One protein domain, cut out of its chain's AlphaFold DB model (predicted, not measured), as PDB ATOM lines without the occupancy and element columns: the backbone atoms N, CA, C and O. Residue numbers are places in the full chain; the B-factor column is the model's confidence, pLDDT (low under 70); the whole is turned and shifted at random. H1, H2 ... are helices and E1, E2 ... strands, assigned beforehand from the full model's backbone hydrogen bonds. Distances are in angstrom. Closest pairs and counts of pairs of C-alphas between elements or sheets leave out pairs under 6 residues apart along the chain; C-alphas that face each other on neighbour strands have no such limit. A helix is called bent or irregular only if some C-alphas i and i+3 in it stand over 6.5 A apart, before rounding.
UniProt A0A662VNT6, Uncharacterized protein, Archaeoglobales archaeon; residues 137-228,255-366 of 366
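AT A GLANCE: This is residues 137 to 228 and 255 to 366 of the 366 residues of an uncharacterized protein of Archaeoglobales archaeon (UniProt A0A662VNT6). Seven strands close into a barrel, with helix H4 packed along its outside; H1 and H2 pack on H4 at steep angles, and short H3 lies at the same end of the domain. The long strands E1 and E2 bend as they run through the barrel wall. The printed part has 204 residues, with five named helices and seven named strands in the order E1 E2 H1 H2 H3 H4 E3 E4 E5 E6 H5 E7; round the ring run E1 E2 E7 E3 E4 E6 E5 and back to E1, mixed. The class is mixed, helices and strands. The whole is compact, with a radius of gyration of the C-alphas of 16.5 A and spans of 43 by 39 by 35 A.

HOW THE PARTS SIT: E1, residues 147 to 159, bends by 72 degrees at residue 150. It forms an antiparallel hairpin with E2, residues 165 to 177, with N 152 and O 172 2.9 A apart. H1, residues 180 to 199, touches H2, residues 204 to 219, with residues 193 to 197 alone; the closest C-alphas, of Gly 197 and Thr 207, are 5.5 A apart. H2 is irregular, but only just: C-alphas 212 and 215 are 6.7 A apart. H3, residues 255 to 261, forms a helical hairpin with H4, residues 266 to 279; they only just touch, with 3 pairs of C-alphas within 8 A, the closest those of Met 255 and Phe 272, 6.4 A. H4 touches H2 at a steep tilt of 40 degrees, opposite ways, closest at the C-alphas of Tyr 212 and Val 273, 5.7 A. It lies outside the barrel at a height over the sheet of 7.0 A, over E3, residues 285 to 290. E3 forms an antiparallel hairpin with E4, residues 296 to 303 (N 287 and O 299, 2.8 A). E5, residues 324 to 330, and E6, residues 333 to 340, form another (N 328 and O 335, 2.8 A). H5, residues 349 to 352, touches no helix. E7, residues 360 to 365, is parallel to E2, with N 362 and O 173 2.8 A apart. Every O i to N i+4 pair is within hydrogen-bond range in H1, H3 and H4, and 8 of 12 are in H2; H5 is too short for such a pair.

IN THESE COORDINATES: E1 begins at C-alpha 147 (-59.846, 59.574, -19.109) and is 33.1 A long; E2 is 34.6 A, H1 28.2 A, H2 21.2 A and H4 19.8 A. E7 ends at C-alpha 365 (-57.097, 53.644, -10.620).

THE WHOLE: The C-alphas of Val 137 and Asp 163, the two farthest apart, are 46.7 A apart. Residues 229 to 254 are not printed, and C-alphas 228 and 255 are 13.8 A apart across the cut. The link E4 to E5 is long, 20 residues. The mean pLDDT of the printed part is 80.4; 42 residues are under 70, among them residues 343 to 358.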
ATOM      1  N   VAL A 137     -71.315  53.379 -18.985       88.19
ATOM      2  CA  VAL A 137     -71.698  52.277 -19.866       88.19
ATOM      3  C   VAL A 137     -70.441  51.757 -20.535       88.19
ATOM      4  O   VAL A 137     -69.619  52.546 -20.996       88.19
ATOM      5  N   VAL A 138     -70.304  50.436 -20.606       89.88
ATOM      6  CA  VAL A 138     -69.341  49.811 -21.512       89.88
ATOM      7  C   VAL A 138     -69.928  49.881 -22.917       89.88
ATOM      8  O   VAL A 138     -70.922  49.220 -23.210       89.88
ATOM      9  N   ASP A 139     -69.339  50.713 -23.768       88.75
ATOM     10  CA  ASP A 139     -69.789  51.020 -25.133       88.75
ATOM     11  C   ASP A 139     -68.863  50.454 -26.223       88.75
ATOM     12  O   ASP A 139     -69.145  50.557 -27.416       88.75
ATOM     13  N   GLY A 140     -67.776  49.807 -25.816       90.00
ATOM     14  CA  GLY A 140     -66.854  49.106 -26.689       90.00
ATOM     15  C   GLY A 140     -65.673  48.550 -25.909       90.00
ATOM     16  O   GLY A 140     -65.550  48.752 -24.700       90.00
ATOM     17  N   TRP A 141     -64.788  47.848 -26.617       85.69
ATOM     18  CA  TRP A 141     -63.565  47.301 -26.031       85.69
ATOM     19  C   TRP A 141     -62.667  48.384 -25.424       85.69
ATOM     20  O   TRP A 141     -62.085  48.144 -24.381       85.69
ATOM     21  N   TRP A 142     -62.606  49.581 -26.013       88.12
ATOM     22  CA  TRP A 142     -61.988  50.753 -25.393       88.12
ATOM     23  C   TRP A 142     -63.080  51.705 -24.888       88.12
ATOM     24  O   TRP A 142     -63.584  52.504 -25.681       88.12
ATOM     25  N   PRO A 143     -63.494  51.614 -23.615       87.81
ATOM     26  CA  PRO A 143     -64.671  52.324 -23.149       87.81
ATOM     27  C   PRO A 143     -64.421  53.826 -23.018       87.81
ATOM     28  O   PRO A 143     -63.358  54.270 -22.569       87.81
ATOM     29  N   SER A 144     -65.442  54.616 -23.348       90.50
ATOM     30  CA  SER A 144     -65.366  56.087 -23.365       90.50
ATOM     31  C   SER A 144     -65.121  56.736 -21.998       90.50
ATOM     32  O   SER A 144     -64.685  57.887 -21.931       90.50
ATOM     33  N   TYR A 145     -65.360  56.016 -20.898       92.38
ATOM     34  CA  TYR A 145     -65.150  56.541 -19.549       92.38
ATOM     35  C   TYR A 145     -63.677  56.616 -19.126       92.38
ATOM     36  O   TYR A 145     -63.369  57.303 -18.151       92.38
ATOM     37  N   LEU A 146     -62.756  55.948 -19.830       92.38
ATOM     38  CA  LEU A 146     -61.324  56.064 -19.550       92.38
ATOM     39  C   LEU A 146     -60.827  57.464 -19.921       92.38
ATOM     40  O   LEU A 146     -60.865  57.879 -21.078       92.38
ATOM     41  N   LYS A 147     -60.312  58.195 -18.931       93.44
ATOM     42  CA  LYS A 147     -59.846  59.574 -19.109       93.44
ATOM     43  C   LYS A 147     -58.357  59.586 -19.411       93.44
ATOM     44  O   LYS A 147     -57.552  59.227 -18.559       93.44
ATOM     45  N   PHE A 148     -57.978  60.030 -20.604       93.94
ATOM     46  CA  PHE A 148     -56.579  60.309 -20.919       93.94
ATOM     47  C   PHE A 148     -56.042  61.425 -20.008       93.94
ATOM     48  O   PHE A 148     -56.668  62.475 -19.880       93.94
ATOM     49  N   ILE A 149     -54.900  61.183 -19.363       94.81
ATOM     50  CA  ILE A 149     -54.268  62.119 -18.424       94.81
ATOM     51  C   ILE A 149     -53.128  62.865 -19.117       94.81
ATOM     52  O   ILE A 149     -53.095  64.093 -19.111       94.81
ATOM     53  N   ASN A 150     -52.178  62.126 -19.687       93.56
ATOM     54  CA  ASN A 150     -51.009  62.660 -20.378       93.56
ATOM     55  C   ASN A 150     -50.353  61.594 -21.272       93.56
ATOM     56  O   ASN A 150     -50.626  60.395 -21.170       93.56
ATOM     57  N   GLU A 151     -49.460  62.058 -22.145       91.69
ATOM     58  CA  GLU A 151     -48.579  61.231 -22.965       91.69
ATOM     59  C   GLU A 151     -47.135  61.699 -22.770       91.69
ATOM     60  O   GLU A 151     -46.867  62.901 -22.743       91.69
ATOM     61  N   THR A 152     -46.218  60.744 -22.653       89.00
ATOM     62  CA  THR A 152     -44.773  60.982 -22.642       89.00
ATOM     63  C   THR A 152     -44.129  60.108 -23.706       89.00
ATOM     64  O   THR A 152     -44.464  58.932 -23.834       89.00
ATOM     65  N   GLU A 153     -43.188  60.657 -24.463       87.88
ATOM     66  CA  GLU A 153     -42.432  59.899 -25.457       87.88
ATOM     67  C   GLU A 153     -41.083  59.434 -24.899       87.88
ATOM     68  O   GLU A 153     -40.521  60.020 -23.972       87.88
ATOM     69  N   GLY A 154     -40.547  58.367 -25.478       85.31
ATOM     70  CA  GLY A 154     -39.253  57.831 -25.100       85.31
ATOM     71  C   GLY A 154     -38.744  56.796 -26.086       85.31
ATOM     72  O   GLY A 154     -39.196  56.709 -27.232       85.31
ATOM     73  N   SER A 155     -37.821  55.967 -25.615       85.19
ATOM     74  CA  SER A 155     -37.369  54.782 -26.335       85.19
ATOM     75  C   SER A 155     -37.512  53.531 -25.486       85.19
ATOM     76  O   SER A 155     -37.530  53.586 -24.257       85.19
ATOM     77  N   TRP A 156     -37.629  52.393 -26.152       83.88
ATOM     78  CA  TRP A 156     -37.600  51.088 -25.513       83.88
ATOM     79  C   TRP A 156     -36.491  50.247 -26.139       83.88
ATOM     80  O   TRP A 156     -36.103  50.467 -27.290       83.88
ATOM     81  N   SER A 157     -35.977  49.295 -25.372       79.69
ATOM     82  CA  SER A 157     -35.069  48.268 -25.865       79.69
ATOM     83  C   SER A 157     -35.332  46.940 -25.174       79.69
ATOM     84  O   SER A 157     -35.712  46.905 -24.003       79.69
ATOM     85  N   TYR A 158     -35.096  45.855 -25.892       75.06
ATOM     86  CA  TYR A 158     -35.305  44.497 -25.420       75.06
ATOM     87  C   TYR A 158     -34.200  43.594 -25.953       75.06
ATOM     88  O   TYR A 158     -33.887  43.628 -27.144       75.06
ATOM     89  N   ASN A 159     -33.657  42.766 -25.063       68.19
ATOM     90  CA  ASN A 159     -32.644  41.778 -25.400       68.19
ATOM     91  C   ASN A 159     -33.287  40.396 -25.452       68.19
ATOM     92  O   ASN A 159     -33.871  39.934 -24.465       68.19
ATOM     93  N   SER A 160     -33.183  39.736 -26.603       60.84
ATOM     94  CA  SER A 160     -33.582  38.340 -26.733       60.84
ATOM     95  C   SER A 160     -32.494  37.413 -26.187       60.84
ATOM     96  O   SER A 160     -31.328  37.776 -26.059       60.84
ATOM     97  N   THR A 161     -32.882  36.178 -25.875       55.91
ATOM     98  CA  THR A 161     -31.971  35.082 -25.506       55.91
ATOM     99  C   THR A 161     -31.032  34.645 -26.638       55.91
ATOM    100  O   THR A 161     -30.178  33.801 -26.401       55.91
ATOM    101  N   TRP A 162     -31.202  35.178 -27.851       56.34
ATOM    102  CA  TRP A 162     -30.444  34.823 -29.056       56.34
ATOM    103  C   TRP A 162     -29.465  35.930 -29.483       56.34
ATOM    104  O   TRP A 162     -29.133  36.027 -30.659       56.34
ATOM    105  N   ASP A 163     -29.042  36.787 -28.545       56.25
ATOM    106  CA  ASP A 163     -28.182  37.963 -28.780       56.25
ATOM    107  C   ASP A 163     -28.761  39.005 -29.760       56.25
ATOM    108  O   ASP A 163     -28.056  39.882 -30.258       56.25
ATOM    109  N   GLU A 164     -30.074  38.972 -30.000       62.31
ATOM    110  CA  GLU A 164     -30.757  39.981 -30.810       62.31
ATOM    111  C   GLU A 164     -31.221  41.139 -29.918       62.31
ATOM    112  O   GLU A 164     -31.961  40.953 -28.945       62.31
ATOM    113  N   HIS A 165     -30.784  42.351 -30.263       69.31
ATOM    114  CA  HIS A 165     -31.155  43.586 -29.579       69.31
ATOM    115  C   HIS A 165     -32.162  44.371 -30.422       69.31
ATOM    116  O   HIS A 165     -31.831  44.879 -31.497       69.31
ATOM    117  N   TYR A 166     -33.368  44.560 -29.893       73.94
ATOM    118  CA  TYR A 166     -34.404  45.380 -30.521       73.94
ATOM    119  C   TYR A 166     -34.546  46.696 -29.784       73.94
ATOM    120  O   TYR A 166     -34.394  46.763 -28.565       73.94
ATOM    121  N   SER A 167     -34.856  47.754 -30.524       77.25
ATOM    122  CA  SER A 167     -35.178  49.047 -29.934       77.25
ATOM    123  C   SER A 167     -36.068  49.870 -30.847       77.25
ATOM    124  O   SER A 167     -36.089  49.674 -32.062       77.25
ATOM    125  N   GLY A 168     -36.793  50.812 -30.259       78.94
ATOM    126  CA  GLY A 168     -37.671  51.706 -30.996       78.94
ATOM    127  C   GLY A 168     -38.143  52.881 -30.152       78.94
ATOM    128  O   GLY A 168     -37.746  53.045 -28.996       78.94
ATOM    129  N   ARG A 169     -39.004  53.716 -30.739       82.00
ATOM    130  CA  ARG A 169     -39.709  54.773 -30.000       82.00
ATOM    131  C   ARG A 169     -40.861  54.165 -29.208       82.00
ATOM    132  O   ARG A 169     -41.504  53.239 -29.689       82.00
ATOM    133  N   VAL A 170     -41.141  54.707 -28.028       80.56
ATOM    134  CA  VAL A 170     -42.313  54.354 -27.216       80.56
ATOM    135  C   VAL A 170     -43.114  55.611 -26.898       80.56
ATOM    136  O   VAL A 170     -42.545  56.669 -26.631       80.56
ATOM    137  N   LYS A 171     -44.441  55.494 -26.923       85.62
ATOM    138  CA  LYS A 171     -45.373  56.497 -26.392       85.62
ATOM    139  C   LYS A 171     -46.027  55.918 -25.156       85.62
ATOM    140  O   LYS A 171     -46.679  54.887 -25.270       85.62
ATOM    141  N   ILE A 172     -45.855  56.553 -24.006       87.56
ATOM    142  CA  ILE A 172     -46.493  56.158 -22.755       87.56
ATOM    143  C   ILE A 172     -47.709  57.032 -22.537       87.56
ATOM    144  O   ILE A 172     -47.572  58.227 -22.298       87.56
ATOM    145  N   ARG A 173     -48.892  56.431 -22.608       91.25
ATOM    146  CA  ARG A 173     -50.164  57.099 -22.339       91.25
ATOM    147  C   ARG A 173     -50.673  56.695 -20.975       91.25
ATOM    148  O   ARG A 173     -50.786  55.503 -20.702       91.25
ATOM    149  N   TYR A 174     -51.025  57.672 -20.157       92.50
ATOM    150  CA  TYR A 174     -51.603  57.420 -18.848       92.50
ATOM    151  C   TYR A 174     -53.106  57.655 -18.908       92.50
ATOM    152  O   TYR A 174     -53.563  58.688 -19.404       92.50
ATOM    153  N   TYR A 175     -53.868  56.706 -18.385       93.38
ATOM    154  CA  TYR A 175     -55.323  56.768 -18.335       93.38
ATOM    155  C   TYR A 175     -55.796  56.677 -16.896       93.38
ATOM    156  O   TYR A 175     -55.306  55.850 -16.138       93.38
ATOM    157  N   LEU A 176     -56.767  57.500 -16.525       92.81
ATOM    158  CA  LEU A 176     -57.519  57.366 -15.287       92.81
ATOM    159  C   LEU A 176     -58.773  56.547 -15.580       92.81
ATOM    160  O   LEU A 176     -59.522  56.895 -16.495       92.81
ATOM    161  N   ASN A 177     -59.034  55.516 -14.779       92.94
ATOM    162  CA  ASN A 177     -60.337  54.865 -14.765       92.94
ATOM    163  C   ASN A 177     -61.215  55.445 -13.637       92.94
ATOM    164  O   ASN A 177     -60.973  55.125 -12.475       92.94
ATOM    165  N   PRO A 178     -62.225  56.281 -13.952       92.19
ATOM    166  CA  PRO A 178     -63.142  56.843 -12.963       92.19
ATOM    167  C   PRO A 178     -64.334  55.924 -12.641       92.19
ATOM    168  O   PRO A 178     -65.231  56.332 -11.904       92.19
ATOM    169  N   ASN A 179     -64.412  54.733 -13.241       93.94
ATOM    170  CA  ASN A 179     -65.531  53.821 -13.070       93.94
ATOM    171  C   ASN A 179     -65.451  53.115 -11.711       93.94
ATOM    172  O   ASN A 179     -64.631  52.220 -11.503       93.94
ATOM    173  N   ALA A 180     -66.338  53.501 -10.793       92.81
ATOM    174  CA  ALA A 180     -66.353  52.982  -9.429       92.81
ATOM    175  C   ALA A 180     -66.558  51.459  -9.355       92.81
ATOM    176  O   ALA A 180     -66.039  50.824  -8.439       92.81
ATOM    177  N   GLU A 181     -67.273  50.861 -10.312       94.44
ATOM    178  CA  GLU A 181     -67.526  49.419 -10.311       94.44
ATOM    179  C   GLU A 181     -66.305  48.630 -10.802       94.44
ATOM    180  O   GLU A 181     -65.965  47.611 -10.202       94.44
ATOM    181  N   ASP A 182     -65.567  49.137 -11.798       94.81
ATOM    182  CA  ASP A 182     -64.269  48.556 -12.170       94.81
ATOM    183  C   ASP A 182     -63.292  48.573 -10.989       94.81
ATOM    184  O   ASP A 182     -62.640  47.563 -10.714       94.81
ATOM    185  N   VAL A 183     -63.216  49.709 -10.283       93.50
ATOM    186  CA  VAL A 183     -62.353  49.896  -9.107       93.50
ATOM    187  C   VAL A 183     -62.775  48.977  -7.963       93.50
ATOM    188  O   VAL A 183     -61.922  48.380  -7.311       93.50
ATOM    189  N   ARG A 184     -64.079  48.827  -7.704       95.31
ATOM    190  CA  ARG A 184     -64.586  47.944  -6.646       95.31
ATOM    191  C   ARG A 184     -64.295  46.476  -6.952       95.31
ATOM    192  O   ARG A 184     -63.845  45.756  -6.063       95.31
ATOM    193  N   VAL A 185     -64.555  46.026  -8.180       96.44
ATOM    194  CA  VAL A 185     -64.311  44.634  -8.587       96.44
ATOM    195  C   VAL A 185     -62.821  44.308  -8.509       96.44
ATOM    196  O   VAL A 185     -62.459  43.298  -7.903       96.44
ATOM    197  N   SER A 186     -61.952  45.167  -9.055       95.94
ATOM    198  CA  SER A 186     -60.501  44.958  -8.994       95.94
ATOM    199  C   SER A 186     -59.982  44.969  -7.557       95.94
ATOM    200  O   SER A 186     -59.237  44.063  -7.188       95.94
ATOM    201  N   LYS A 187     -60.461  45.902  -6.721       96.75
ATOM    202  CA  LYS A 187     -60.202  45.938  -5.276       96.75
ATOM    203  C   LYS A 187     -60.543  44.623  -4.592       96.75
ATOM    204  O   LYS A 187     -59.696  44.049  -3.923       96.75
ATOM    205  N   THR A 188     -61.780  44.147  -4.755       97.50
ATOM    206  CA  THR A 188     -62.271  42.946  -4.064       97.50
ATOM    207  C   THR A 188     -61.425  41.720  -4.405       97.50
ATOM    208  O   THR A 188     -61.130  40.908  -3.529       97.50
ATOM    209  N   ILE A 189     -61.013  41.578  -5.666       96.69
ATOM    210  CA  ILE A 189     -60.131  40.484  -6.086       96.69
ATOM    211  C   ILE A 189     -58.707  40.688  -5.550       96.69
ATOM    212  O   ILE A 189     -58.123  39.742  -5.028       96.69
ATOM    213  N   ALA A 190     -58.162  41.905  -5.620       96.75
ATOM    214  CA  ALA A 190     -56.833  42.236  -5.103       96.75
ATOM    215  C   ALA A 190     -56.701  41.995  -3.592       96.75
ATOM    216  O   ALA A 190     -55.708  41.422  -3.151       96.75
ATOM    217  N   GLU A 191     -57.698  42.399  -2.802       97.06
ATOM    218  CA  GLU A 191     -57.733  42.186  -1.351       97.06
ATOM    219  C   GLU A 191     -57.702  40.701  -1.016       97.06
ATOM    220  O   GLU A 191     -56.868  40.286  -0.215       97.06
ATOM    221  N   GLN A 192     -58.516  39.893  -1.708       95.00
ATOM    222  CA  GLN A 192     -58.430  38.443  -1.594       95.00
ATOM    223  C   GLN A 192     -57.009  37.995  -1.940       95.00
ATOM    224  O   GLN A 192     -56.369  37.348  -1.113       95.00
ATOM    225  N   VAL A 193     -56.473  38.333  -3.126       93.94
ATOM    226  CA  VAL A 193     -55.120  37.917  -3.567       93.94
ATOM    227  C   VAL A 193     -54.072  38.159  -2.476       93.94
ATOM    228  O   VAL A 193     -53.324  37.233  -2.157       93.94
ATOM    229  N   LEU A 194     -54.069  39.358  -1.890       95.00
ATOM    230  CA  LEU A 194     -53.156  39.768  -0.824       95.00
ATOM    231  C   LEU A 194     -53.372  39.000   0.484       95.00
ATOM    232  O   LEU A 194     -52.391  38.573   1.087       95.00
ATOM    233  N   GLU A 195     -54.622  38.816   0.916       93.38
ATOM    234  CA  GLU A 195     -54.980  38.051   2.120       93.38
ATOM    235  C   GLU A 195     -54.361  36.655   2.078       93.38
ATOM    236  O   GLU A 195     -53.559  36.294   2.936       93.38
ATOM    237  N   TYR A 196     -54.595  35.929   0.994       89.12
ATOM    238  CA  TYR A 196     -54.008  34.606   0.797       89.12
ATOM    239  C   TYR A 196     -52.485  34.619   0.678       89.12
ATOM    240  O   TYR A 196     -51.824  33.712   1.187       89.12
ATOM    241  N   GLY A 197     -51.921  35.621  -0.011       89.38
ATOM    242  CA  GLY A 197     -50.472  35.793  -0.091       89.38
ATOM    243  C   GLY A 197     -49.859  35.880   1.306       89.38
ATOM    244  O   GLY A 197     -48.852  35.228   1.581       89.38
ATOM    245  N   ASN A 198     -50.524  36.590   2.219       92.00
ATOM    246  CA  ASN A 198     -50.118  36.686   3.618       92.00
ATOM    247  C   ASN A 198     -50.335  35.374   4.389       92.00
ATOM    248  O   ASN A 198     -49.410  34.913   5.059       92.00
ATOM    249  N   GLU A 199     -51.514  34.753   4.281       90.19
ATOM    250  CA  GLU A 199     -51.849  33.488   4.960       90.19
ATOM    251  C   GLU A 199     -50.863  32.365   4.616       90.19
ATOM    252  O   GLU A 199     -50.450  31.598   5.488       90.19
ATOM    253  N   ASN A 200     -50.419  32.321   3.358       86.12
ATOM    254  CA  ASN A 200     -49.506  31.304   2.837       86.12
ATOM    255  C   ASN A 200     -48.039  31.752   2.826       86.12
ATOM    256  O   ASN A 200     -47.179  31.026   2.331       86.12
ATOM    257  N   ARG A 201     -47.733  32.928   3.398       90.50
ATOM    258  CA  ARG A 201     -46.373  33.491   3.498       90.50
ATOM    259  C   ARG A 201     -45.655  33.578   2.149       90.50
ATOM    260  O   ARG A 201     -44.447  33.349   2.062       90.50
ATOM    261  N   LEU A 202     -46.401  33.903   1.101       88.75
ATOM    262  CA  LEU A 202     -45.853  34.100  -0.231       88.75
ATOM    263  C   LEU A 202     -45.028  35.379  -0.265       88.75
ATOM    264  O   LEU A 202     -45.358  36.379   0.378       88.75
ATOM    265  N   THR A 203     -43.959  35.376  -1.056       92.12
ATOM    266  CA  THR A 203     -43.237  36.623  -1.304       92.12
ATOM    267  C   THR A 203     -44.100  37.579  -2.123       92.12
ATOM    268  O   THR A 203     -45.076  37.193  -2.781       92.12
ATOM    269  N   LYS A 204     -43.719  38.859  -2.138       93.31
ATOM    270  CA  LYS A 204     -44.368  39.853  -2.999       93.31
ATOM    271  C   LYS A 204     -44.336  39.422  -4.468       93.31
ATOM    272  O   LYS A 204     -45.353  39.513  -5.147       93.31
ATOM    273  N   THR A 205     -43.198  38.902  -4.928       91.31
ATOM    274  CA  THR A 205     -43.025  38.391  -6.293       91.31
ATOM    275  C   THR A 205     -44.005  37.262  -6.602       91.31
ATOM    276  O   THR A 205     -44.690  37.304  -7.620       91.31
ATOM    277  N   GLN A 206     -44.112  36.279  -5.707       88.75
ATOM    278  CA  GLN A 206     -45.019  35.141  -5.869       88.75
ATOM    279  C   GLN A 206     -46.483  35.584  -5.867       88.75
ATOM    280  O   GLN A 206     -47.268  35.137  -6.696       88.75
ATOM    281  N   THR A 207     -46.839  36.531  -4.998       91.69
ATOM    282  CA  THR A 207     -48.196  37.091  -4.936       91.69
ATOM    283  C   THR A 207     -48.566  37.830  -6.227       91.69
ATOM    284  O   THR A 207     -49.693  37.725  -6.699       91.69
ATOM    285  N   ILE A 208     -47.616  38.541  -6.845       92.31
ATOM    286  CA  ILE A 208     -47.808  39.174  -8.160       92.31
ATOM    287  C   ILE A 208     -47.956  38.115  -9.259       92.31
ATOM    288  O   ILE A 208     -48.837  38.235 -10.111       92.31
ATOM    289  N   GLN A 209     -47.131  37.066  -9.211       87.44
ATOM    290  CA  GLN A 209     -47.189  35.949 -10.150       87.44
ATOM    291  C   GLN A 209     -48.542  35.235 -10.137       87.44
ATOM    292  O   GLN A 209     -49.052  34.909 -11.208       87.44
ATOM    293  N   LEU A 210     -49.164  35.069  -8.966       87.56
ATOM    294  CA  LEU A 210     -50.512  34.501  -8.869       87.56
ATOM    295  C   LEU A 210     -51.520  35.240  -9.755       87.56
ATOM    296  O   LEU A 210     -52.388  34.606 -10.344       87.56
ATOM    297  N   VAL A 211     -51.405  36.563  -9.892       91.50
ATOM    298  CA  VAL A 211     -52.360  37.351 -10.680       91.50
ATOM    299  C   VAL A 211     -52.156  37.147 -12.176       91.50
ATOM    300  O   VAL A 211     -53.108  36.816 -12.884       91.50
ATOM    301  N   TYR A 212     -50.929  37.364 -12.663       87.12
ATOM    302  CA  TYR A 212     -50.668  37.392 -14.104       87.12
ATOM    303  C   TYR A 212     -50.564  36.000 -14.735       87.12
ATOM    304  O   TYR A 212     -50.751  35.876 -15.940       87.12
ATOM    305  N   ASP A 213     -50.258  34.963 -13.952       81.06
ATOM    306  CA  ASP A 213     -50.054  33.607 -14.471       81.06
ATOM    307  C   ASP A 213     -51.248  32.692 -14.193       81.06
ATOM    308  O   ASP A 213     -51.673  31.957 -15.081       81.06
ATOM    309  N   ARG A 214     -51.818  32.748 -12.983       81.44
ATOM    310  CA  ARG A 214     -52.782  31.743 -12.508       81.44
ATOM    311  C   ARG A 214     -54.221  32.253 -12.500       81.44
ATOM    312  O   ARG A 214     -55.070  31.744 -13.233       81.44
ATOM    313  N   LEU A 215     -54.479  33.321 -11.743       89.12
ATOM    314  CA  LEU A 215     -55.806  33.911 -11.568       89.12
ATOM    315  C   LEU A 215     -56.463  34.239 -12.909       89.12
ATOM    316  O   LEU A 215     -57.619  33.888 -13.128       89.12
ATOM    317  N   VAL A 216     -55.733  34.895 -13.816       89.75
ATOM    318  CA  VAL A 216     -56.280  35.287 -15.122       89.75
ATOM    319  C   VAL A 216     -56.673  34.089 -15.983       89.75
ATOM    320  O   VAL A 216     -57.716  34.145 -16.631       89.75
ATOM    321  N   ARG A 217     -55.907  32.990 -15.949       85.44
ATOM    322  CA  ARG A 217     -56.212  31.774 -16.720       85.44
ATOM    323  C   ARG A 217     -57.467  31.079 -16.216       85.44
ATOM    324  O   ARG A 217     -58.227  30.554 -17.017       85.44
ATOM    325  N   SER A 218     -57.706  31.129 -14.907       88.62
ATOM    326  CA  SER A 218     -58.938  30.605 -14.313       88.62
ATOM    327  C   SER A 218     -60.134  31.547 -14.510       88.62
ATOM    328  O   SER A 218     -61.279  31.104 -14.574       88.62
ATOM    329  N   ALA A 219     -59.897  32.859 -14.593       92.56
ATOM    330  CA  ALA A 219     -60.955  33.862 -14.683       92.56
ATOM    331  C   ALA A 219     -61.461  34.102 -16.115       92.56
ATOM    332  O   ALA A 219     -62.664  34.304 -16.313       92.56
ATOM    333  N   VAL A 220     -60.551  34.134 -17.094       92.44
ATOM    334  CA  VAL A 220     -60.818  34.565 -18.471       92.44
ATOM    335  C   VAL A 220     -60.108  33.635 -19.455       92.44
ATOM    336  O   VAL A 220     -58.900  33.747 -19.674       92.44
ATOM    337  N   ASP A 221     -60.875  32.763 -20.109       88.94
ATOM    338  CA  ASP A 221     -60.369  31.899 -21.175       88.94
ATOM    339  C   ASP A 221     -59.935  32.747 -22.381       88.94
ATOM    340  O   ASP A 221     -60.645  33.664 -22.815       88.94
ATOM    341  N   TYR A 222     -58.788  32.419 -22.976       86.50
ATOM    342  CA  TYR A 222     -58.336  33.132 -24.165       86.50
ATOM    343  C   TYR A 222     -59.198  32.788 -25.384       86.50
ATOM    344  O   TYR A 222     -59.297  31.632 -25.798       86.50
ATOM    345  N   VAL A 223     -59.751  33.822 -26.013       85.69
ATOM    346  CA  VAL A 223     -60.376  33.761 -27.336       85.69
ATOM    347  C   VAL A 223     -59.905  34.993 -28.109       85.69
ATOM    348  O   VAL A 223     -59.987  36.088 -27.557       85.69
ATOM    349  N   PRO A 224     -59.436  34.885 -29.365       82.69
ATOM    350  CA  PRO A 224     -58.961  36.030 -30.151       82.69
ATOM    351  C   PRO A 224     -60.118  36.928 -30.646       82.69
ATOM    352  O   PRO A 224     -60.196  37.265 -31.823       82.69
ATOM    353  N   ASP A 225     -61.041  37.297 -29.757       82.19
ATOM    354  CA  ASP A 225     -62.219  38.109 -30.039       82.19
ATOM    355  C   ASP A 225     -62.558  39.045 -28.864       82.19
ATOM    356  O   ASP A 225     -62.577  38.650 -27.699       82.19
ATOM    357  N   ASN A 226     -62.869  40.295 -29.208       83.56
ATOM    358  CA  ASN A 226     -63.357  41.345 -28.305       83.56
ATOM    359  C   ASN A 226     -64.678  41.957 -28.796       83.56
ATOM    360  O   ASN A 226     -65.166  42.930 -28.221       83.56
ATOM    361  N   SER A 227     -65.252  41.438 -29.885       88.19
ATOM    362  CA  SER A 227     -66.412  42.021 -30.564       88.19
ATOM    363  C   SER A 227     -67.689  42.007 -29.721       88.19
ATOM    364  O   SER A 227     -68.642  42.718 -30.055       88.19
ATOM    365  N   TRP A 228     -67.700  41.212 -28.651       90.25
ATOM    366  CA  TRP A 228     -68.762  41.111 -27.659       90.25
ATOM    367  C   TRP A 228     -68.744  42.262 -26.636       90.25
ATOM    368  O   TRP A 228     -69.777  42.553 -26.036       90.25
ATOM    369  N   MET A 255     -64.494  45.274 -15.968       95.12
ATOM    370  CA  MET A 255     -64.076  44.179 -15.083       95.12
ATOM    371  C   MET A 255     -65.219  43.199 -14.830       95.12
ATOM    372  O   MET A 255     -65.035  41.985 -14.929       95.12
ATOM    373  N   LYS A 256     -66.426  43.721 -14.581       95.00
ATOM    374  CA  LYS A 256     -67.644  42.914 -14.481       95.00
ATOM    375  C   LYS A 256     -67.905  42.134 -15.768       95.00
ATOM    376  O   LYS A 256     -68.205  40.948 -15.707       95.00
ATOM    377  N   SER A 257     -67.779  42.781 -16.924       94.94
ATOM    378  CA  SER A 257     -68.018  42.152 -18.229       94.94
ATOM    379  C   SER A 257     -67.051  40.996 -18.483       94.94
ATOM    380  O   SER A 257     -67.495  39.901 -18.825       94.94
ATOM    381  N   PHE A 258     -65.750  41.208 -18.257       95.44
ATOM    382  CA  PHE A 258     -64.722  40.172 -18.407       95.44
ATOM    383  C   PHE A 258     -64.992  38.984 -17.497       95.44
ATOM    384  O   PHE A 258     -64.948  37.844 -17.950       95.44
ATOM    385  N   LEU A 259     -65.346  39.244 -16.237       96.06
ATOM    386  CA  LEU A 259     -65.627  38.188 -15.276       96.06
ATOM    387  C   LEU A 259     -66.963  37.487 -15.508       96.06
ATOM    388  O   LEU A 259     -67.076  36.332 -15.132       96.06
ATOM    389  N   LEU A 260     -67.984  38.128 -16.080       96.19
ATOM    390  CA  LEU A 260     -69.260  37.468 -16.378       96.19
ATOM    391  C   LEU A 260     -69.163  36.619 -17.644       96.19
ATOM    392  O   LEU A 260     -69.580  35.458 -17.633       96.19
ATOM    393  N   TYR A 261     -68.592  37.179 -18.712       95.25
ATOM    394  CA  TYR A 261     -68.429  36.483 -19.984       95.25
ATOM    395  C   TYR A 261     -67.341  35.401 -19.895       95.25
ATOM    396  O   TYR A 261     -67.506  34.304 -20.423       95.25
ATOM    397  N   GLY A 262     -66.265  35.667 -19.146       93.50
ATOM    398  CA  GLY A 262     -65.187  34.720 -18.852       93.50
ATOM    399  C   GLY A 262     -64.341  34.332 -20.058       93.50
ATOM    400  O   GLY A 262     -63.673  33.306 -20.012       93.50
ATOM    401  N   ARG A 263     -64.399  35.106 -21.144       91.31
ATOM    402  CA  ARG A 263     -63.628  34.888 -22.370       91.31
ATOM    403  C   ARG A 263     -63.122  36.215 -22.914       91.31
ATOM    404  O   ARG A 263     -63.804  37.230 -22.788       91.31
ATOM    405  N   GLY A 264     -61.968  36.222 -23.563       89.06
ATOM    406  CA  GLY A 264     -61.499  37.411 -24.267       89.06
ATOM    407  C   GLY A 264     -60.080  37.290 -24.791       89.06
ATOM    408  O   GLY A 264     -59.374  36.325 -24.505       89.06
ATOM    409  N   SER A 265     -59.674  38.275 -25.589       88.00
ATOM    410  CA  SER A 265     -58.326  38.311 -26.166       88.00
ATOM    411  C   SER A 265     -57.272  38.759 -25.142       88.00
ATOM    412  O   SER A 265     -57.589  38.994 -23.972       88.00
ATOM    413  N   CYS A 266     -56.028  38.956 -25.601       86.38
ATOM    414  CA  CYS A 266     -54.953  39.543 -24.798       86.38
ATOM    415  C   CYS A 266     -55.386  40.850 -24.125       86.38
ATOM    416  O   CYS A 266     -55.132  41.023 -22.942       86.38
ATOM    417  N   TYR A 267     -56.175  41.693 -24.801       88.88
ATOM    418  CA  TYR A 267     -56.707  42.918 -24.202       88.88
ATOM    419  C   TYR A 267     -57.499  42.662 -22.909       88.88
ATOM    420  O   TYR A 267     -57.259  43.324 -21.902       88.88
ATOM    421  N   ALA A 268     -58.445  41.716 -22.919       91.94
ATOM    422  CA  ALA A 268     -59.297  41.454 -21.757       91.94
ATOM    423  C   ALA A 268     -58.487  40.864 -20.594       91.94
ATOM    424  O   ALA A 268     -58.662  41.268 -19.444       91.94
ATOM    425  N   GLN A 269     -57.576  39.940 -20.907       91.75
ATOM    426  CA  GLN A 269     -56.711  39.298 -19.922       91.75
ATOM    427  C   GLN A 269     -55.700  40.283 -19.316       91.75
ATOM    428  O   GLN A 269     -55.612  40.386 -18.093       91.75
ATOM    429  N   ASP A 270     -54.999  41.058 -20.147       92.31
ATOM    430  CA  ASP A 270     -54.012  42.046 -19.703       92.31
ATOM    431  C   ASP A 270     -54.687  43.143 -18.879       92.31
ATOM    432  O   ASP A 270     -54.225  43.477 -17.787       92.31
ATOM    433  N   THR A 271     -55.824  43.661 -19.356       93.50
ATOM    434  CA  THR A 271     -56.601  44.681 -18.640       93.50
ATOM    435  C   THR A 271     -57.039  44.162 -17.274       93.50
ATOM    436  O   THR A 271     -56.820  44.842 -16.273       93.50
ATOM    437  N   PHE A 272     -57.584  42.945 -17.194       95.00
ATOM    438  CA  PHE A 272     -57.962  42.336 -15.918       95.00
ATOM    439  C   PHE A 272     -56.776  42.263 -14.940       95.00
ATOM    440  O   PHE A 272     -56.886  42.718 -13.798       95.00
ATOM    441  N   VAL A 273     -55.625  41.762 -15.398       95.12
ATOM    442  CA  VAL A 273     -54.412  41.642 -14.577       95.12
ATOM    443  C   VAL A 273     -53.911  43.005 -14.113       95.12
ATOM    444  O   VAL A 273     -53.654  43.186 -12.924       95.12
ATOM    445  N   ILE A 274     -53.800  43.980 -15.016       95.88
ATOM    446  CA  ILE A 274     -53.311  45.326 -14.691       95.88
ATOM    447  C   ILE A 274     -54.217  45.994 -13.655       95.88
ATOM    448  O   ILE A 274     -53.721  46.626 -12.723       95.88
ATOM    449  N   TYR A 275     -55.535  45.833 -13.782       95.69
ATOM    450  CA  TYR A 275     -56.496  46.413 -12.847       95.69
ATOM    451  C   TYR A 275     -56.313  45.847 -11.437       95.69
ATOM    452  O   TYR A 275     -56.287  46.611 -10.472       95.69
ATOM    453  N   VAL A 276     -56.145  44.528 -11.313       96.75
ATOM    454  CA  VAL A 276     -55.902  43.867 -10.022       96.75
ATOM    455  C   VAL A 276     -54.534  44.263  -9.450       96.75
ATOM    456  O   VAL A 276     -54.453  44.693  -8.299       96.75
ATOM    457  N   LEU A 277     -53.464  44.200 -10.250       96.69
ATOM    458  CA  LEU A 277     -52.100  44.523  -9.810       96.69
ATOM    459  C   LEU A 277     -51.950  45.976  -9.347       96.69
ATOM    460  O   LEU A 277     -51.344  46.235  -8.305       96.69
ATOM    461  N   ASN A 278     -52.532  46.926 -10.075       95.75
ATOM    462  CA  ASN A 278     -52.464  48.333  -9.692       95.75
ATOM    463  C   ASN A 278     -53.210  48.594  -8.384       95.75
ATOM    464  O   ASN A 278     -52.741  49.397  -7.576       95.75
ATOM    465  N   TRP A 279     -54.300  47.863  -8.121       95.44
ATOM    466  CA  TRP A 279     -54.975  47.910  -6.824       95.44
ATOM    467  C   TRP A 279     -54.112  47.334  -5.692       95.44
ATOM    468  O   TRP A 279     -54.088  47.872  -4.590       95.44
ATOM    469  N   MET A 280     -53.306  46.310  -5.980       96.06
ATOM    470  CA  MET A 280     -52.295  45.781  -5.050       96.06
ATOM    471  C   MET A 280     -51.090  46.725  -4.841       96.06
ATOM    472  O   MET A 280     -50.139  46.370  -4.142       96.06
ATOM    473  N   GLY A 281     -51.081  47.916  -5.451       94.56
ATOM    474  CA  GLY A 281     -49.982  48.882  -5.354       94.56
ATOM    475  C   GLY A 281     -48.776  48.558  -6.245       94.56
ATOM    476  O   GLY A 281     -47.676  49.084  -6.026       94.56
ATOM    477  N   VAL A 282     -48.954  47.690  -7.242       94.62
ATOM    478  CA  VAL A 282     -47.945  47.354  -8.256       94.62
ATOM    479  C   VAL A 282     -48.219  48.193  -9.486       94.62
ATOM    480  O   VAL A 282     -49.287  48.073 -10.052       94.62
ATOM    481  N   LYS A 283     -47.283  49.038  -9.925       91.56
ATOM    482  CA  LYS A 283     -47.485  49.938 -11.077       91.56
ATOM    483  C   LYS A 283     -47.402  49.204 -12.424       91.56
ATOM    484  O   LYS A 283     -46.509  49.481 -13.221       91.56
ATOM    485  N   ALA A 284     -48.315  48.276 -12.677       92.94
ATOM    486  CA  ALA A 284     -48.420  47.560 -13.936       92.94
ATOM    487  C   ALA A 284     -49.024  48.436 -15.053       92.94
ATOM    488  O   ALA A 284     -49.792  49.378 -14.823       92.94
ATOM    489  N   GLY A 285     -48.663  48.122 -16.292       92.12
ATOM    490  CA  GLY A 285     -49.221  48.713 -17.503       92.12
ATOM    491  C   GLY A 285     -49.291  47.695 -18.631       92.12
ATOM    492  O   GLY A 285     -48.868  46.555 -18.478       92.12
ATOM    493  N   GLU A 286     -49.832  48.113 -19.763       89.69
ATOM    494  CA  GLU A 286     -49.916  47.323 -20.986       89.69
ATOM    495  C   GLU A 286     -48.854  47.837 -21.961       89.69
ATOM    496  O   GLU A 286     -48.876  49.005 -22.358       89.69
ATOM    497  N   PHE A 287     -47.912  46.988 -22.351       85.94
ATOM    498  CA  PHE A 287     -47.031  47.261 -23.481       85.94
ATOM    499  C   PHE A 287     -47.629  46.600 -24.715       85.94
ATOM    500  O   PHE A 287     -47.871  45.399 -24.696       85.94
ATOM    501  N   VAL A 288     -47.886  47.363 -25.776       81.31
ATOM    502  CA  VAL A 288     -48.506  46.823 -26.990       81.31
ATOM    503  C   VAL A 288     -47.488  46.825 -28.118       81.31
ATOM    504  O   VAL A 288     -46.853  47.852 -28.361       81.31
ATOM    505  N   CYS A 289     -47.360  45.701 -28.823       73.19
ATOM    506  CA  CYS A 289     -46.549  45.583 -30.028       73.19
ATOM    507  C   CYS A 289     -47.400  45.159 -31.240       73.19
ATOM    508  O   CYS A 289     -48.520  44.668 -31.087       73.19
ATOM    509  N   GLU A 290     -46.881  45.370 -32.450       68.56
ATOM    510  CA  GLU A 290     -47.388  44.643 -33.622       68.56
ATOM    511  C   GLU A 290     -46.850  43.201 -33.557       68.56
ATOM    512  O   GLU A 290     -45.787  42.969 -32.976       68.56
ATOM    513  N   ASN A 291     -47.647  42.230 -33.999       59.47
ATOM    514  CA  ASN A 291     -47.283  40.821 -34.041       59.47
ATOM    515  C   ASN A 291     -46.669  40.489 -35.416       59.47
ATOM    516  O   ASN A 291     -47.329  40.779 -36.411       59.47
ATOM    517  N   PRO A 292     -45.550  39.739 -35.454       47.97
ATOM    518  CA  PRO A 292     -44.898  39.123 -36.628       47.97
ATOM    519  C   PRO A 292     -45.804  38.520 -37.700       47.97
ATOM    520  O   PRO A 292     -45.436  38.426 -38.871       47.97
ATOM    521  N   LEU A 293     -46.972  38.032 -37.290       52.38
ATOM    522  CA  LEU A 293     -47.969  37.384 -38.140       52.38
ATOM    523  C   LEU A 293     -49.101  38.338 -38.571       52.38
ATOM    524  O   LEU A 293     -50.103  37.894 -39.131       52.38
ATOM    525  N   GLY A 294     -48.939  39.639 -38.319       55.66
ATOM    526  CA  GLY A 294     -49.945  40.682 -38.468       55.66
ATOM    527  C   GLY A 294     -50.832  40.839 -37.225       55.66
ATOM    528  O   GLY A 294     -51.220  39.867 -36.575       55.66
ATOM    529  N   GLY A 295     -51.197  42.086 -36.912       69.44
ATOM    530  CA  GLY A 295     -52.122  42.428 -35.825       69.44
ATOM    531  C   GLY A 295     -51.436  42.966 -34.570       69.44
ATOM    532  O   GLY A 295     -50.221  43.054 -34.501       69.44
ATOM    533  N   TRP A 296     -52.223  43.365 -33.573       76.44
ATOM    534  CA  TRP A 296     -51.722  43.961 -32.331       76.44
ATOM    535  C   TRP A 296     -51.745  42.941 -31.196       76.44
ATOM    536  O   TRP A 296     -52.715  42.193 -31.067       76.44
ATOM    537  N   HIS A 297     -50.710  42.939 -30.356       80.38
ATOM    538  CA  HIS A 297     -50.623  42.085 -29.172       80.38
ATOM    539  C   HIS A 297     -50.202  42.883 -27.936       80.38
ATOM    540  O   HIS A 297     -49.331  43.750 -28.020       80.38
ATOM    541  N   GLY A 298     -50.842  42.598 -26.804       81.69
ATOM    542  CA  GLY A 298     -50.564  43.216 -25.512       81.69
ATOM    543  C   GLY A 298     -49.691  42.332 -24.621       81.69
ATOM    544  O   GLY A 298     -49.694  41.104 -24.724       81.69
ATOM    545  N   PHE A 299     -48.920  42.980 -23.754       84.19
ATOM    546  CA  PHE A 299     -48.192  42.353 -22.660       84.19
ATOM    547  C   PHE A 299     -48.446  43.130 -21.377       84.19
ATOM    548  O   PHE A 299     -48.400  44.364 -21.366       84.19
ATOM    549  N   VAL A 300     -48.579  42.415 -20.264       87.88
ATOM    550  CA  VAL A 300     -48.536  43.028 -18.938       87.88
ATOM    551  C   VAL A 300     -47.091  43.394 -18.620       87.88
ATOM    552  O   VAL A 300     -46.226  42.530 -18.501       87.88
ATOM    553  N   ALA A 301     -46.822  44.684 -18.468       87.75
ATOM    554  CA  ALA A 301     -45.525  45.214 -18.090       87.75
ATOM    555  C   ALA A 301     -45.508  45.602 -16.606       87.75
ATOM    556  O   ALA A 301     -46.301  46.435 -16.165       87.75
ATOM    557  N   ILE A 302     -44.580  45.029 -15.840       89.00
ATOM    558  CA  ILE A 302     -44.435  45.222 -14.391       89.00
ATOM    559  C   ILE A 302     -43.017  45.719 -14.100       89.00
ATOM    560  O   ILE A 302     -42.069  45.062 -14.523       89.00
ATOM    561  N   PRO A 303     -42.813  46.830 -13.371       89.12
ATOM    562  CA  PRO A 303     -41.467  47.291 -13.050       89.12
ATOM    563  C   PRO A 303     -40.646  46.225 -12.313       89.12
ATOM    564  O   PRO A 303     -41.120  45.614 -11.353       89.12
ATOM    565  N   MET A 304     -39.393  46.023 -12.726       86.62
ATOM    566  CA  MET A 304     -38.526  44.959 -12.206       86.62
ATOM    567  C   MET A 304     -38.263  45.061 -10.702       86.62
ATOM    568  O   MET A 304     -38.041  44.041 -10.063       86.62
ATOM    569  N   TYR A 305     -38.343  46.251 -10.100       89.19
ATOM    570  CA  TYR A 305     -38.180  46.392  -8.647       89.19
ATOM    571  C   TYR A 305     -39.315  45.740  -7.832       89.19
ATOM    572  O   TYR A 305     -39.186  45.605  -6.617       89.19
ATOM    573  N   TYR A 306     -40.419  45.333  -8.472       90.56
ATOM    574  CA  TYR A 306     -41.463  44.508  -7.856       90.56
ATOM    575  C   TYR A 306     -41.215  42.998  -7.991       90.56
ATOM    576  O   TYR A 306     -41.902  42.228  -7.323       90.56
ATOM    577  N   ILE A 307     -40.285  42.575  -8.855       86.69
ATOM    578  CA  ILE A 307     -40.098  41.179  -9.260       86.69
ATOM    579  C   ILE A 307     -38.679  40.713  -8.926       86.69
ATOM    580  O   ILE A 307     -37.700  41.109  -9.559       86.69
ATOM    581  N   HIS A 308     -38.560  39.786  -7.980       86.38
ATOM    582  CA  HIS A 308     -37.304  39.097  -7.703       86.38
ATOM    583  C   HIS A 308     -37.237  37.782  -8.481       86.38
ATOM    584  O   HIS A 308     -37.871  36.799  -8.114       86.38
ATOM    585  N   LEU A 309     -36.418  37.733  -9.537       78.31
ATOM    586  CA  LEU A 309     -36.348  36.589 -10.467       78.31
ATOM    587  C   LEU A 309     -36.173  35.221  -9.791       78.31
ATOM    588  O   LEU A 309     -36.714  34.228 -10.260       78.31
ATOM    589  N   LYS A 310     -35.421  35.169  -8.687       80.19
ATOM    590  CA  LYS A 310     -35.146  33.932  -7.937       80.19
ATOM    591  C   LYS A 310     -36.355  33.402  -7.157       80.19
ATOM    592  O   LYS A 310     -36.337  32.249  -6.750       80.19
ATOM    593  N   GLU A 311     -37.356  34.242  -6.911       83.50
ATOM    594  CA  GLU A 311     -38.569  33.892  -6.163       83.50
ATOM    595  C   GLU A 311     -39.700  33.410  -7.076       83.50
ATOM    596  O   GLU A 311     -40.710  32.903  -6.587       83.50
ATOM    597  N   LEU A 312     -39.544  33.576  -8.392       77.69
ATOM    598  CA  LEU A 312     -40.543  33.170  -9.369       77.69
ATOM    599  C   LEU A 312     -40.635  31.654  -9.430       77.69
ATOM    600  O   LEU A 312     -39.633  30.952  -9.591       77.69
ATOM    601  N   HIS A 313     -41.860  31.152  -9.347       74.25
ATOM    602  CA  HIS A 313     -42.120  29.743  -9.540       74.25
ATOM    603  C   HIS A 313     -42.278  29.449 -11.030       74.25
ATOM    604  O   HIS A 313     -43.340  29.657 -11.606       74.25
ATOM    605  N   ILE A 314     -41.211  28.994 -11.677       65.06
ATOM    606  CA  ILE A 314     -41.247  28.594 -13.084       65.06
ATOM    607  C   ILE A 314     -41.453  27.075 -13.130       65.06
ATOM    608  O   ILE A 314     -40.573  26.348 -12.655       65.06
ATOM    609  N   PRO A 315     -42.571  26.566 -13.686       55.47
ATOM    610  CA  PRO A 315     -42.795  25.130 -13.793       55.47
ATOM    611  C   PRO A 315     -41.653  24.434 -14.544       55.47
ATOM    612  O   PRO A 315     -41.165  24.916 -15.574       55.47
ATOM    613  N   SER A 316     -41.226  23.272 -14.046       40.72
ATOM    614  CA  SER A 316     -40.153  22.488 -14.661       40.72
ATOM    615  C   SER A 316     -40.506  22.105 -16.102       40.72
ATOM    616  O   SER A 316     -41.560  21.524 -16.344       40.72
ATOM    617  N   GLY A 317     -39.614  22.395 -17.054       40.78
ATOM    618  CA  GLY A 317     -39.815  22.103 -18.481       40.78
ATOM    619  C   GLY A 317     -40.292  23.296 -19.312       40.78
ATOM    620  O   GLY A 317     -40.161  23.262 -20.534       40.78
ATOM    621  N   ILE A 318     -40.737  24.388 -18.680       45.91
ATOM    622  CA  ILE A 318     -41.006  25.652 -19.373       45.91
ATOM    623  C   ILE A 318     -39.736  26.509 -19.324       45.91
ATOM    624  O   ILE A 318     -39.575  27.382 -18.479       45.91
ATOM    625  N   GLN A 319     -38.792  26.237 -20.230       38.34
ATOM    626  CA  GLN A 319     -37.512  26.965 -20.286       38.34
ATOM    627  C   GLN A 319     -37.650  28.423 -20.757       38.34
ATOM    628  O   GLN A 319     -36.707  29.197 -20.646       38.34
ATOM    629  N   ASN A 320     -38.830  28.813 -21.245       43.12
ATOM    630  CA  ASN A 320     -39.088  30.134 -21.800       43.12
ATOM    631  C   ASN A 320     -40.411  30.706 -21.260       43.12
ATOM    632  O   ASN A 320     -41.371  30.857 -22.010       43.12
ATOM    633  N   VAL A 321     -40.497  30.990 -19.956       46.53
ATOM    634  CA  VAL A 321     -41.553  31.868 -19.402       46.53
ATOM    635  C   VAL A 321     -41.061  33.319 -19.513       46.53
ATOM    636  O   VAL A 321     -39.895  33.570 -19.194       46.53
ATOM    637  N   PRO A 322     -41.883  34.283 -19.975       49.84
ATOM    638  CA  PRO A 322     -41.437  35.640 -20.250       49.84
ATOM    639  C   PRO A 322     -41.194  36.432 -18.984       49.84
ATOM    640  O   PRO A 322     -42.049  37.161 -18.499       49.84
ATOM    641  N   ILE A 323     -39.969  36.319 -18.483       54.12
ATOM    642  CA  ILE A 323     -39.403  37.306 -17.582       54.12
ATOM    643  C   ILE A 323     -38.230  37.939 -18.301       54.12
ATOM    644  O   ILE A 323     -37.065  37.636 -18.049       54.12
ATOM    645  N   ARG A 324     -38.550  38.751 -19.304       63.19
ATOM    646  CA  ARG A 324     -37.531  39.427 -20.095       63.19
ATOM    647  C   ARG A 324     -37.536  40.913 -19.768       63.19
ATOM    648  O   ARG A 324     -38.618  41.503 -19.729       63.19
ATOM    649  N   PRO A 325     -36.355  41.506 -19.520       67.44
ATOM    650  CA  PRO A 325     -36.252  42.918 -19.214       67.44
ATOM    651  C   PRO A 325     -36.577  43.730 -20.473       67.44
ATOM    652  O   PRO A 325     -35.785  43.815 -21.412       67.44
ATOM    653  N   LEU A 326     -37.763  44.326 -20.489       75.25
ATOM    654  CA  LEU A 326     -38.107  45.456 -21.333       75.25
ATOM    655  C   LEU A 326     -37.541  46.711 -20.666       75.25
ATOM    656  O   LEU A 326     -37.980  47.116 -19.593       75.25
ATOM    657  N   VAL A 327     -36.559  47.343 -21.293       80.75
ATOM    658  CA  VAL A 327     -36.002  48.606 -20.808       80.75
ATOM    659  C   VAL A 327     -36.756  49.750 -21.464       80.75
ATOM    660  O   VAL A 327     -36.828  49.818 -22.688       80.75
ATOM    661  N   ILE A 328     -37.252  50.685 -20.663       80.50
ATOM    662  CA  ILE A 328     -37.921  51.901 -21.119       80.50
ATOM    663  C   ILE A 328     -37.100  53.111 -20.665       80.50
ATOM    664  O   ILE A 328     -36.721  53.231 -19.502       80.50
ATOM    665  N   LYS A 329     -36.806  54.022 -21.595       82.00
ATOM    666  CA  LYS A 329     -36.109  55.284 -21.335       82.00
ATOM    667  C   LYS A 329     -37.039  56.458 -21.611       82.00
ATOM    668  O   LYS A 329     -37.421  56.690 -22.757       82.00
ATOM    669  N   LEU A 330     -37.355  57.219 -20.567       78.19
ATOM    670  CA  LEU A 330     -38.199  58.414 -20.606       78.19
ATOM    671  C   LEU A 330     -37.393  59.621 -20.158       78.19
ATOM    672  O   LEU A 330     -36.912  59.625 -19.028       78.19
ATOM    673  N   ASN A 331     -37.269  60.657 -20.990       71.12
ATOM    674  CA  ASN A 331     -36.629  61.922 -20.598       71.12
ATOM    675  C   ASN A 331     -35.286  61.724 -19.851       71.12
ATOM    676  O   ASN A 331     -35.054  62.330 -18.808       71.12
ATOM    677  N   ASN A 332     -34.424  60.827 -20.351       70.00
ATOM    678  CA  ASN A 332     -33.137  60.405 -19.759       70.00
ATOM    679  C   ASN A 332     -33.199  59.559 -18.468       70.00
ATOM    680  O   ASN A 332     -32.155  59.144 -17.968       70.00
ATOM    681  N   THR A 333     -34.386  59.232 -17.961       80.44
ATOM    682  CA  THR A 333     -34.587  58.249 -16.886       80.44
ATOM    683  C   THR A 333     -34.750  56.859 -17.491       80.44
ATOM    684  O   THR A 333     -35.526  56.683 -18.428       80.44
ATOM    685  N   LYS A 334     -34.018  55.868 -16.977       84.69
ATOM    686  CA  LYS A 334     -34.121  54.462 -17.391       84.69
ATOM    687  C   LYS A 334     -34.914  53.686 -16.340       84.69
ATOM    688  O   LYS A 334     -34.530  53.690 -15.175       84.69
ATOM    689  N   GLU A 335     -35.962  52.992 -16.762       85.62
ATOM    690  CA  GLU A 335     -36.728  52.056 -15.939       85.62
ATOM    691  C   GLU A 335     -36.779  50.691 -16.637       85.62
ATOM    692  O   GLU A 335     -36.845  50.601 -17.864       85.62
ATOM    693  N   GLU A 336     -36.683  49.616 -15.860       84.94
ATOM    694  CA  GLU A 336     -36.705  48.244 -16.370       84.94
ATOM    695  C   GLU A 336     -38.010  47.573 -15.955       84.94
ATOM    696  O   GLU A 336     -38.424  47.650 -14.798       84.94
ATOM    697  N   PHE A 337     -38.652  46.910 -16.907       83.25
ATOM    698  CA  PHE A 337     -39.922  46.222 -16.756       83.25
ATOM    699  C   PHE A 337     -39.755  44.754 -17.120       83.25
ATOM    700  O   PHE A 337     -39.039  44.402 -18.050       83.25
ATOM    701  N   VAL A 338     -40.471  43.889 -16.423       80.50
ATOM    702  CA  VAL A 338     -40.806  42.555 -16.902       80.50
ATOM    703  C   VAL A 338     -42.029  42.683 -17.797       80.50
ATOM    704  O   VAL A 338     -43.054  43.174 -17.335       80.50
ATOM    705  N   ALA A 339     -41.938  42.243 -19.052       79.12
ATOM    706  CA  ALA A 339     -43.097  42.115 -19.935       79.12
ATOM    707  C   ALA A 339     -43.547  40.648 -19.995       79.12
ATOM    708  O   ALA A 339     -42.762  39.781 -20.382       79.12
ATOM    709  N   TYR A 340     -44.797  40.385 -19.618       76.06
ATOM    710  CA  TYR A 340     -45.397  39.056 -19.562       76.06
ATOM    711  C   TYR A 340     -46.525  38.922 -20.593       76.06
ATOM    712  O   TYR A 340     -47.405  39.775 -20.682       76.06
ATOM    713  N   SER A 341     -46.490  37.835 -21.365       76.50
ATOM    714  CA  SER A 341     -47.550  37.461 -22.306       76.50
ATOM    715  C   SER A 341     -48.441  36.412 -21.658       76.50
ATOM    716  O   SER A 341     -47.965  35.312 -21.375       76.50
ATOM    717  N   ILE A 342     -49.720  36.728 -21.451       74.31
ATOM    718  CA  ILE A 342     -50.662  35.812 -20.793       74.31
ATOM    719  C   ILE A 342     -51.021  34.610 -21.684       74.31
ATOM    720  O   ILE A 342     -51.212  33.504 -21.179       74.31
ATOM    721  N   THR A 343     -51.077  34.791 -23.007       62.47
ATOM    722  CA  THR A 343     -51.696  33.825 -23.937       62.47
ATOM    723  C   THR A 343     -50.733  32.825 -24.566       62.47
ATOM    724  O   THR A 343     -51.143  31.728 -24.943       62.47
ATOM    725  N   SER A 344     -49.459  33.179 -24.730       47.41
ATOM    726  CA  SER A 344     -48.423  32.286 -25.257       47.41
ATOM    727  C   SER A 344     -47.065  32.987 -25.293       47.41
ATOM    728  O   SER A 344     -47.011  34.219 -25.387       47.41
ATOM    729  N   PRO A 345     -45.953  32.237 -25.292       35.66
ATOM    730  CA  PRO A 345     -44.635  32.797 -25.477       35.66
ATOM    731  C   PRO A 345     -44.475  33.254 -26.931       35.66
ATOM    732  O   PRO A 345     -44.442  32.431 -27.844       35.66
ATOM    733  N   PHE A 346     -44.299  34.552 -27.167       38.31
ATOM    734  CA  PHE A 346     -43.662  35.025 -28.396       38.31
ATOM    735  C   PHE A 346     -42.183  34.615 -28.375       38.31
ATOM    736  O   PHE A 346     -41.305  35.429 -28.106       38.31
ATOM    737  N   TYR A 347     -41.903  33.329 -28.610       44.22
ATOM    738  CA  TYR A 347     -40.549  32.784 -28.686       44.22
ATOM    739  C   TYR A 347     -40.337  32.020 -29.981       44.22
ATOM    740  O   TYR A 347     -40.373  30.796 -30.031       44.22
ATOM    741  N   GLY A 348     -40.044  32.788 -31.027       34.09
ATOM    742  CA  GLY A 348     -39.374  32.306 -32.223       34.09
ATOM    743  C   GLY A 348     -38.602  33.448 -32.896       34.09
ATOM    744  O   GLY A 348     -39.082  34.582 -32.869       34.09
ATOM    745  N   PRO A 349     -37.437  33.179 -33.516       33.44
ATOM    746  CA  PRO A 349     -36.641  34.174 -34.252       33.44
ATOM    747  C   PRO A 349     -37.391  34.788 -35.450       33.44
ATOM    748  O   PRO A 349     -37.056  35.870 -35.913       33.44
ATOM    749  N   ALA A 350     -38.474  34.156 -35.916       35.53
ATOM    750  CA  ALA A 350     -39.372  34.740 -36.911       35.53
ATOM    751  C   ALA A 350     -40.138  35.971 -36.389       35.53
ATOM    752  O   ALA A 350     -40.689  36.719 -37.190       35.53
ATOM    753  N   GLY A 351     -40.150  36.199 -35.065       39.53
ATOM    754  CA  GLY A 351     -40.812  37.343 -34.451       39.53
ATOM    755  C   GLY A 351     -40.000  38.637 -34.362       39.53
ATOM    756  O   GLY A 351     -40.452  39.631 -33.807       39.53
ATOM    757  N   ALA A 352     -38.784  38.596 -34.897       40.19
ATOM    758  CA  ALA A 352     -37.765  39.627 -34.814       40.19
ATOM    759  C   ALA A 352     -37.899  40.749 -35.853       40.19
ATOM    760  O   ALA A 352     -37.335  41.827 -35.690       40.19
ATOM    761  N   ASN A 353     -38.583  40.492 -36.967       41.09
ATOM    762  CA  ASN A 353     -38.466  41.328 -38.166       41.09
ATOM    763  C   ASN A 353     -39.489  42.466 -38.242       41.09
ATOM    764  O   ASN A 353     -39.880  42.883 -39.333       41.09
ATOM    765  N   GLU A 354     -39.898  43.011 -37.098       40.75
ATOM    766  CA  GLU A 354     -40.971  43.997 -37.046       40.75
ATOM    767  C   GLU A 354     -40.530  45.372 -36.558       40.75
ATOM    768  O   GLU A 354     -39.906  45.556 -35.510       40.75
ATOM    769  N   LYS A 355     -40.909  46.379 -37.346       42.44
ATOM    770  CA  LYS A 355     -40.852  47.788 -36.970       42.44
ATOM    771  C   LYS A 355     -41.849  48.003 -35.837       42.44
ATOM    772  O   LYS A 355     -43.032  48.168 -36.092       42.44
ATOM    773  N   VAL A 356     -41.389  48.045 -34.593       45.25
ATOM    774  CA  VAL A 356     -42.272  48.407 -33.478       45.25
ATOM    775  C   VAL A 356     -42.770  49.841 -33.665       45.25
ATOM    776  O   VAL A 356     -42.005  50.807 -33.597       45.25
ATOM    777  N   THR A 357     -44.067  49.967 -33.927       52.94
ATOM    778  CA  THR A 357     -44.801  51.224 -34.136       52.94
ATOM    779  C   THR A 357     -45.609  51.646 -32.900       52.94
ATOM    780  O   THR A 357     -46.340  52.638 -32.943       52.94
ATOM    781  N   SER A 358     -45.490  50.921 -31.784       61.59
ATOM    782  CA  SER A 358     -46.556  50.801 -30.788       61.59
ATOM    783  C   SER A 358     -46.117  51.018 -29.331       61.59
ATOM    784  O   SER A 358     -44.952  50.873 -28.973       61.59
ATOM    785  N   GLY A 359     -47.046  51.558 -28.528       72.25
ATOM    786  CA  GLY A 359     -46.775  52.280 -27.278       72.25
ATOM    787  C   GLY A 359     -47.151  51.542 -25.989       72.25
ATOM    788  O   GLY A 359     -47.757  50.477 -25.998       72.25
ATOM    789  N   PHE A 360     -46.811  52.159 -24.862       79.31
ATOM    790  CA  PHE A 360     -47.142  51.720 -23.510       79.31
ATOM    791  C   PHE A 360     -48.409  52.441 -23.028       79.31
ATOM    792  O   PHE A 360     -48.548  53.657 -23.185       79.31
ATOM    793  N   ARG A 361     -49.337  51.723 -22.407       86.56
ATOM    794  CA  ARG A 361     -50.528  52.287 -21.765       86.56
ATOM    795  C   ARG A 361     -50.452  51.990 -20.279       86.56
ATOM    796  O   ARG A 361     -50.413  50.839 -19.864       86.56
ATOM    797  N   HIS A 362     -50.415  53.031 -19.465       84.56
ATOM    798  CA  HIS A 362     -50.424  52.905 -18.019       84.56
ATOM    799  C   HIS A 362     -51.802  53.288 -17.489       84.56
ATOM    800  O   HIS A 362     -52.277  54.400 -17.716       84.56
ATOM    801  N   TYR A 363     -52.450  52.370 -16.782       85.69
ATOM    802  CA  TYR A 363     -53.768  52.607 -16.211       85.69
ATOM    803  C   TYR A 363     -53.612  53.018 -14.750       85.69
ATOM    804  O   TYR A 363     -52.921  52.366 -13.980       85.69
ATOM    805  N   ILE A 364     -54.249  54.106 -14.350       82.81
ATOM    806  CA  ILE A 364     -54.264  54.604 -12.981       82.81
ATOM    807  C   ILE A 364     -55.691  54.461 -12.468       82.81
ATOM    808  O   ILE A 364     -56.634  54.986 -13.060       82.81
ATOM    809  N   PHE A 365     -55.838  53.770 -11.345       77.06
ATOM    810  CA  PHE A 365     -57.097  53.644 -10.620       77.06
ATOM    811  C   PHE A 365     -56.997  54.590  -9.425       77.06
ATOM    812  O   PHE A 365     -56.149  54.381  -8.558       77.06
ATOM    813  N   LYS A 366     -57.763  55.685  -9.435       62.19
ATOM    814  CA  LYS A 366     -57.877  56.607  -8.297       62.19
ATOM    815  C   LYS A 366     -59.285  56.576  -7.749       62.19
ATOM    816  O   LYS A 366     -60.211  56.536  -8.588       62.19
TER     817      LYS A 366